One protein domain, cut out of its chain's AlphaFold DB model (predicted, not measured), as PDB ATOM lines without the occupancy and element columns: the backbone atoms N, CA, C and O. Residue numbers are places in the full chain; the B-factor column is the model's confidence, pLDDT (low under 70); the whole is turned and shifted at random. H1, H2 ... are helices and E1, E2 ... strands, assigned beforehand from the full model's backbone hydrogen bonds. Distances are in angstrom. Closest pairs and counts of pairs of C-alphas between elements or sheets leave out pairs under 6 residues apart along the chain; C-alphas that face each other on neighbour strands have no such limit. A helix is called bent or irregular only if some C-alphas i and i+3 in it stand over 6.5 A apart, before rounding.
ATOM      1  N   TRP A  54     306.055 341.923 197.530       93.00
ATOM      2  CA  TRP A  54     305.225 340.729 197.607       93.00
ATOM      3  C   TRP A  54     303.867 341.046 198.222       93.00
ATOM      4  O   TRP A  54     303.768 341.798 199.193       93.00
ATOM      5  N   VAL A  55     302.822 340.448 197.664       92.69
ATOM      6  CA  VAL A  55     301.431 340.658 198.056       92.69
ATOM      7  C   VAL A  55     300.707 339.323 198.123       92.69
ATOM      8  O   VAL A  55     300.754 338.533 197.178       92.69
ATOM      9  N   LYS A  56     299.992 339.075 199.221       90.94
ATOM     10  CA  LYS A  56     298.984 338.012 199.284       90.94
ATOM     11  C   LYS A  56     297.692 338.528 198.662       90.94
ATOM     12  O   LYS A  56     297.078 339.441 199.204       90.94
ATOM     13  N   ALA A  57     297.286 337.926 197.548       88.94
ATOM     14  CA  ALA A  57     296.034 338.208 196.850       88.94
ATOM     15  C   ALA A  57     295.144 336.959 196.932       88.94
ATOM     16  O   ALA A  57     295.319 335.998 196.175       88.94
ATOM     17  N   GLY A  58     294.250 336.926 197.924       85.50
ATOM     18  CA  GLY A  58     293.468 335.733 198.250       85.50
ATOM     19  C   GLY A  58     294.367 334.556 198.648       85.50
ATOM     20  O   GLY A  58     295.001 334.576 199.711       85.50
ATOM     21  N   CYS A  59     294.417 333.542 197.781       88.12
ATOM     22  CA  CYS A  59     295.210 332.312 197.930       88.12
ATOM     23  C   CYS A  59     296.545 332.358 197.175       88.12
ATOM     24  O   CYS A  59     297.329 331.411 197.232       88.12
ATOM     25  N   ASN A  60     296.780 333.429 196.424       88.94
ATOM     26  CA  ASN A  60     297.915 333.565 195.528       88.94
ATOM     27  C   ASN A  60     298.976 334.458 196.169       88.94
ATOM     28  O   ASN A  60     298.659 335.378 196.931       88.94
ATOM     29  N   LEU A  61     300.235 334.191 195.837       91.88
ATOM     30  CA  LEU A  61     301.359 335.047 196.194       91.88
ATOM     31  C   LEU A  61     301.821 335.769 194.934       91.88
ATOM     32  O   LEU A  61     302.198 335.122 193.963       91.88
ATOM     33  N   CYS A  62     301.785 337.093 194.953       93.44
ATOM     34  CA  CYS A  62     302.110 337.928 193.807       93.44
ATOM     35  C   CYS A  62     303.290 338.848 194.101       93.44
ATOM     36  O   CYS A  62     303.432 339.316 195.225       93.44
ATOM     37  N   GLN A  63     304.089 339.156 193.086       93.25
ATOM     38  CA  GLN A  63     305.145 340.161 193.132       93.25
ATOM     39  C   GLN A  63     304.887 341.228 192.070       93.25
ATOM     40  O   GLN A  63     304.578 340.898 190.924       93.25
ATOM     41  N   CYS A  64     305.031 342.499 192.437       91.12
ATOM     42  CA  CYS A  64     305.020 343.578 191.456       91.12
ATOM     43  C   CYS A  64     306.375 343.673 190.743       91.12
ATOM     44  O   CYS A  64     307.396 343.889 191.388       91.12
ATOM     45  N   ILE A  65     306.389 343.547 189.423       89.25
ATOM     46  CA  ILE A  65     307.576 343.644 188.574       89.25
ATOM     47  C   ILE A  65     307.236 344.608 187.439       89.25
ATOM     48  O   ILE A  65     306.406 344.305 186.591       89.25
ATOM     49  N   ASP A  66     307.840 345.789 187.469       88.19
ATOM     50  CA  ASP A  66     307.659 346.889 186.522       88.19
ATOM     51  C   ASP A  66     306.207 347.127 186.053       88.19
ATOM     52  O   ASP A  66     305.879 347.072 184.869       88.19
ATOM     53  N   GLY A  67     305.296 347.358 187.001       88.94
ATOM     54  CA  GLY A  67     303.877 347.613 186.726       88.94
ATOM     55  C   GLY A  67     303.054 346.361 186.407       88.94
ATOM     56  O   GLY A  67     301.834 346.455 186.261       88.94
ATOM     57  N   HIS A  68     303.684 345.186 186.352       90.25
ATOM     58  CA  HIS A  68     303.037 343.897 186.147       90.25
ATOM     59  C   HIS A  68     303.040 343.063 187.434       90.25
ATOM     60  O   HIS A  68     304.066 342.874 188.076       90.25
ATOM     61  N   MET A  69     301.900 342.475 187.795       91.19
ATOM     62  CA  MET A  69     301.819 341.547 188.928       91.19
ATOM     63  C   MET A  69     302.064 340.109 188.456       91.19
ATOM     64  O   MET A  69     301.255 339.552 187.718       91.19
ATOM     65  N   ALA A  70     303.184 339.508 188.850       91.75
ATOM     66  CA  ALA A  70     303.500 338.105 188.577       91.75
ATOM     67  C   ALA A  70     303.083 337.238 189.772       91.75
ATOM     68  O   ALA A  70     303.475 337.537 190.896       91.75
ATOM     69  N   CYS A  71     302.293 336.181 189.557       92.19
ATOM     70  CA  CYS A  71     301.663 335.439 190.654       92.19
ATOM     71  C   CYS A  71     301.877 333.935 190.612       92.19
ATOM     72  O   CYS A  71     301.757 333.296 189.569       92.19
ATOM     73  N   PHE A  72     302.074 333.372 191.800       91.00
ATOM     74  CA  PHE A  72     302.048 331.946 192.075       91.00
ATOM     75  C   PHE A  72     300.657 331.559 192.592       91.00
ATOM     76  O   PHE A  72     300.242 332.042 193.657       91.00
ATOM     77  N   PRO A  73     299.908 330.720 191.853       88.31
ATOM     78  CA  PRO A  73     298.580 330.311 192.272       88.31
ATOM     79  C   PRO A  73     298.658 329.384 193.488       88.31
ATOM     80  O   PRO A  73     299.539 328.530 193.560       88.31
ATOM     81  N   ARG A  74     297.707 329.519 194.422       85.94
ATOM     82  CA  ARG A  74     297.579 328.641 195.607       85.94
ATOM     83  C   ARG A  74     298.859 328.520 196.453       85.94
ATOM     84  O   ARG A  74     299.160 327.460 196.992       85.94
ATOM     85  N   ALA A  75     299.597 329.617 196.601       89.12
ATOM     86  CA  ALA A  75     300.718 329.695 197.538       89.12
ATOM     87  C   ALA A  75     300.267 329.587 199.010       89.12
ATOM     88  O   ALA A  75     301.061 329.224 199.875       89.12
ATOM     89  N   PHE A  76     298.993 329.884 199.292       87.62
ATOM     90  CA  PHE A  76     298.380 329.774 200.617       87.62
ATOM     91  C   PHE A  76     297.235 328.746 200.614       87.62
ATOM     92  O   PHE A  76     296.506 328.619 199.629       87.62
ATOM     93  N   GLY A  77     297.075 328.021 201.728       85.69
ATOM     94  CA  GLY A  77     296.061 326.970 201.891       85.69
ATOM     95  C   GLY A  77     294.633 327.489 202.119       85.69
ATOM     96  O   GLY A  77     294.412 328.684 202.306       85.69
ATOM     97  N   GLY A  78     293.662 326.566 202.132       83.56
ATOM     98  CA  GLY A  78     292.237 326.870 202.356       83.56
ATOM     99  C   GLY A  78     291.429 327.129 201.081       83.56
ATOM    100  O   GLY A  78     290.288 327.576 201.154       83.56
ATOM    101  N   CYS A  79     292.010 326.842 199.914       80.00
ATOM    102  CA  CYS A  79     291.444 327.189 198.608       80.00
ATOM    103  C   CYS A  79     291.304 325.994 197.659       80.00
ATOM    104  O   CYS A  79     291.100 326.172 196.457       80.00
ATOM    105  N   ASP A  80     291.386 324.774 198.190       82.44
ATOM    106  CA  ASP A  80     291.352 323.528 197.411       82.44
ATOM    107  C   ASP A  80     290.008 323.312 196.703       82.44
ATOM    108  O   ASP A  80     289.939 322.694 195.643       82.44
ATOM    109  N   HIS A  81     288.940 323.882 197.262       80.25
ATOM    110  CA  HIS A  81     287.594 323.837 196.696       80.25
ATOM    111  C   HIS A  81     287.364 324.867 195.580       80.25
ATOM    112  O   HIS A  81     286.347 324.798 194.890       80.25
ATOM    113  N   LEU A  82     288.279 325.826 195.393       74.06
ATOM    114  CA  LEU A  82     288.152 326.854 194.365       74.06
ATOM    115  C   LEU A  82     288.804 326.385 193.054       74.06
ATOM    116  O   LEU A  82     289.907 325.822 193.069       74.06
ATOM    117  N   PRO A  83     288.161 326.630 191.896       73.94
ATOM    118  CA  PRO A  83     288.753 326.306 190.606       73.94
ATOM    119  C   PRO A  83     290.071 327.067 190.438       73.94
ATOM    120  O   PRO A  83     290.157 328.251 190.768       73.94
ATOM    121  N   MET A  84     291.100 326.389 189.921       66.88
ATOM    122  CA  MET A  84     292.388 327.011 189.610       66.88
ATOM    123  C   MET A  84     292.207 327.923 188.397       66.88
ATOM    124  O   MET A  84     292.349 327.496 187.256       66.88
ATOM    125  N   LYS A  85     291.786 329.159 188.648       69.06
ATOM    126  CA  LYS A  85     291.726 330.203 187.630       69.06
ATOM    127  C   LYS A  85     293.095 330.854 187.505       69.06
ATOM    128  O   LYS A  85     293.879 330.849 188.455       69.06
ATOM    129  N   GLU A  86     293.357 331.414 186.330       68.38
ATOM    130  CA  GLU A  86     294.464 332.341 186.143       68.38
ATOM    131  C   GLU A  86     294.373 333.415 187.234       68.38
ATOM    132  O   GLU A  86     293.321 334.025 187.436       68.38
ATOM    133  N   ALA A  87     295.432 333.542 188.031       67.88
ATOM    134  CA  ALA A  87     295.430 334.408 189.194       67.88
ATOM    135  C   ALA A  87     295.493 335.865 188.728       67.88
ATOM    136  O   ALA A  87     296.583 336.400 188.547       67.88
ATOM    137  N   ASN A  88     294.335 336.501 188.538       73.25
ATOM    138  CA  ASN A  88     294.259 337.942 188.345       73.25
ATOM    139  C   ASN A  88     294.344 338.636 189.715       73.25
ATOM    140  O   ASN A  88     293.444 338.481 190.544       73.25
ATOM    141  N   PRO A  89     295.398 339.416 189.987       68.69
ATOM    142  CA  PRO A  89     295.604 340.013 191.310       68.69
ATOM    143  C   PRO A  89     294.550 341.059 191.635       68.69
ATOM    144  O   PRO A  89     294.213 341.253 192.798       68.69
ATOM    145  N   TRP A  90     293.984 341.687 190.606       78.69
ATOM    146  CA  TRP A  90     292.959 342.712 190.750       78.69
ATOM    147  C   TRP A  90     291.602 342.162 191.190       78.69
ATOM    148  O   TRP A  90     290.808 342.930 191.727       78.69
ATOM    149  N   ASP A  91     291.360 340.855 191.052       80.06
ATOM    150  CA  ASP A  91     290.146 340.214 191.576       80.06
ATOM    151  C   ASP A  91     290.087 340.280 193.114       80.06
ATOM    152  O   ASP A  91     289.009 340.205 193.694       80.06
ATOM    153  N   TYR A  92     291.238 340.460 193.777       74.31
ATOM    154  CA  TYR A  92     291.381 340.496 195.239       74.31
ATOM    155  C   TYR A  92     291.798 341.875 195.752       74.31
ATOM    156  O   TYR A  92     292.426 341.975 196.804       74.31
ATOM    157  N   LYS A  93     291.503 342.942 194.998       78.12
ATOM    158  CA  LYS A  93     291.985 344.300 195.286       78.12
ATOM    159  C   LYS A  93     291.697 344.780 196.708       78.12
ATOM    160  O   LYS A  93     292.547 345.458 197.280       78.12
ATOM    161  N   ASP A  94     290.556 344.395 197.266       78.75
ATOM    162  CA  ASP A  94     290.129 344.818 198.602       78.75
ATOM    163  C   ASP A  94     290.770 343.991 199.738       78.75
ATOM    164  O   ASP A  94     290.844 344.467 200.868       78.75
ATOM    165  N   ASP A  95     291.326 342.812 199.427       78.00
ATOM    166  CA  ASP A  95     291.913 341.862 200.389       78.00
ATOM    167  C   ASP A  95     293.434 341.674 200.198       78.00
ATOM    168  O   ASP A  95     294.030 340.703 200.681       78.00
ATOM    169  N   MET A  96     294.084 342.576 199.456       84.56
ATOM    170  CA  MET A  96     295.527 342.513 199.222       84.56
ATOM    171  C   MET A  96     296.312 342.868 200.486       84.56
ATOM    172  O   MET A  96     296.188 343.968 201.024       84.56
ATOM    173  N   VAL A  97     297.203 341.970 200.909       89.00
ATOM    174  CA  VAL A  97     298.143 342.229 202.011       89.00
ATOM    175  C   VAL A  97     299.551 342.351 201.452       89.00
ATOM    176  O   VAL A  97     300.092 341.386 200.916       89.00
ATOM    177  N   ILE A  98     300.143 343.536 201.579       86.75
ATOM    178  CA  ILE A  98     301.506 343.841 201.134       86.75
ATOM    179  C   ILE A  98     302.500 343.444 202.242       86.75
ATOM    180  O   ILE A  98     302.370 343.904 203.374       86.75
ATOM    181  N   PHE A  99     303.504 342.622 201.926       85.94
ATOM    182  CA  PHE A  99     304.510 342.137 202.884       85.94
ATOM    183  C   PHE A  99     305.859 342.834 202.748       85.94
ATOM    184  O   PHE A  99     306.279 343.032 201.609       85.94
ATOM    185  N   PRO A 100     306.631 343.020 203.840       72.56
ATOM    186  CA  PRO A 100     306.276 342.910 205.258       72.56
ATOM    187  C   PRO A 100     305.155 343.850 205.714       72.56
ATOM    188  O   PRO A 100     305.074 344.998 205.284       72.56
TER     189      PRO A 100
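This is residues 54 to 100 of the 146 residues of the protein "EGF-like domain-containing protein" of Pomacea canaliculata (UniProt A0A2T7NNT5). A small twisted sheet of four antiparallel strands has a single irregular helix of 7 residues, H1, set across one of its faces. A long loop, residues 73 to 88, swings out beyond the sheet from the end of E3 and comes back to H1, and the longest distance runs from the turn between E2 and E3 to this loop. The printed part has 47 residues with one named helix and four named strands, in the order E1, E2, E3, H1, E4; across the sheet the order is E3, E2, E1, E4. The class is mixed, helices and strands. The whole is compact, with a radius of gyration of the C-alphas of 10.1 A and spans of 32 by 21 by 17 A.

The longest strand by residues is E2, residues 60 to 65, 15.6 A from first to last C-alpha. E3, residues 68 to 72, measures 13.4 A. E1, residues 54 to 57, measures 9.6 A and begins at C-alpha 54 at (305.225, 340.729, 197.607). E4, residues 97 to 99, measures 6.4 A and ends at C-alpha 99 at (304.510, 342.137, 202.884). H1, residues 89 to 95, measures 10.0 A and begins at C-alpha 89 at (295.604, 340.013, 191.310); it is irregular, with C-alphas 91 and 94 8.4 A apart.

E1, E2 and E3 form a meander, each strand the antiparallel neighbour of the one before. E2 and E3 are a hairpin, their directions at 149 degrees, with N 63 and O 70 within hydrogen-bond range at 2.8 A. E1 and E2 are a hairpin at 138 degrees, with N 55 and O 62 at 2.8 A. E4 is the antiparallel neighbour of E1 at 159 degrees, with N 56 and O 97 at 2.9 A. E3 and E4 are the edge strands, and E4 is apart from E2 and from E3. From edge to edge the strands' lines turn by 90 degrees. H1 is on the sheet at a height over the sheet of 8.9 A. It only just lies over E2, with 3 of its 7 C-alphas falling on E2 and 2 on E1, and runs across the strands, at 69 degrees to E2 on the local plane. The closest C-alphas of E1 and H1 are those of Ala 57 and Tyr 92, 5.4 A apart. In H1, 0 of 3 O i to N i+4 pairs and 3 of 4 O i to N i+3 pairs are within hydrogen-bond range.

The two C-alphas farthest apart are those of Asp 66 and His 81, at 32.2 A. The printed part has no cut. The link from E3 to H1, 16 residues, is long; the links E1 to E2, E2 to E3 and H1 to E4 are tight. The mean pLDDT of the printed part is 83.7, and residues 84 to 87 and residue 89 are under 70.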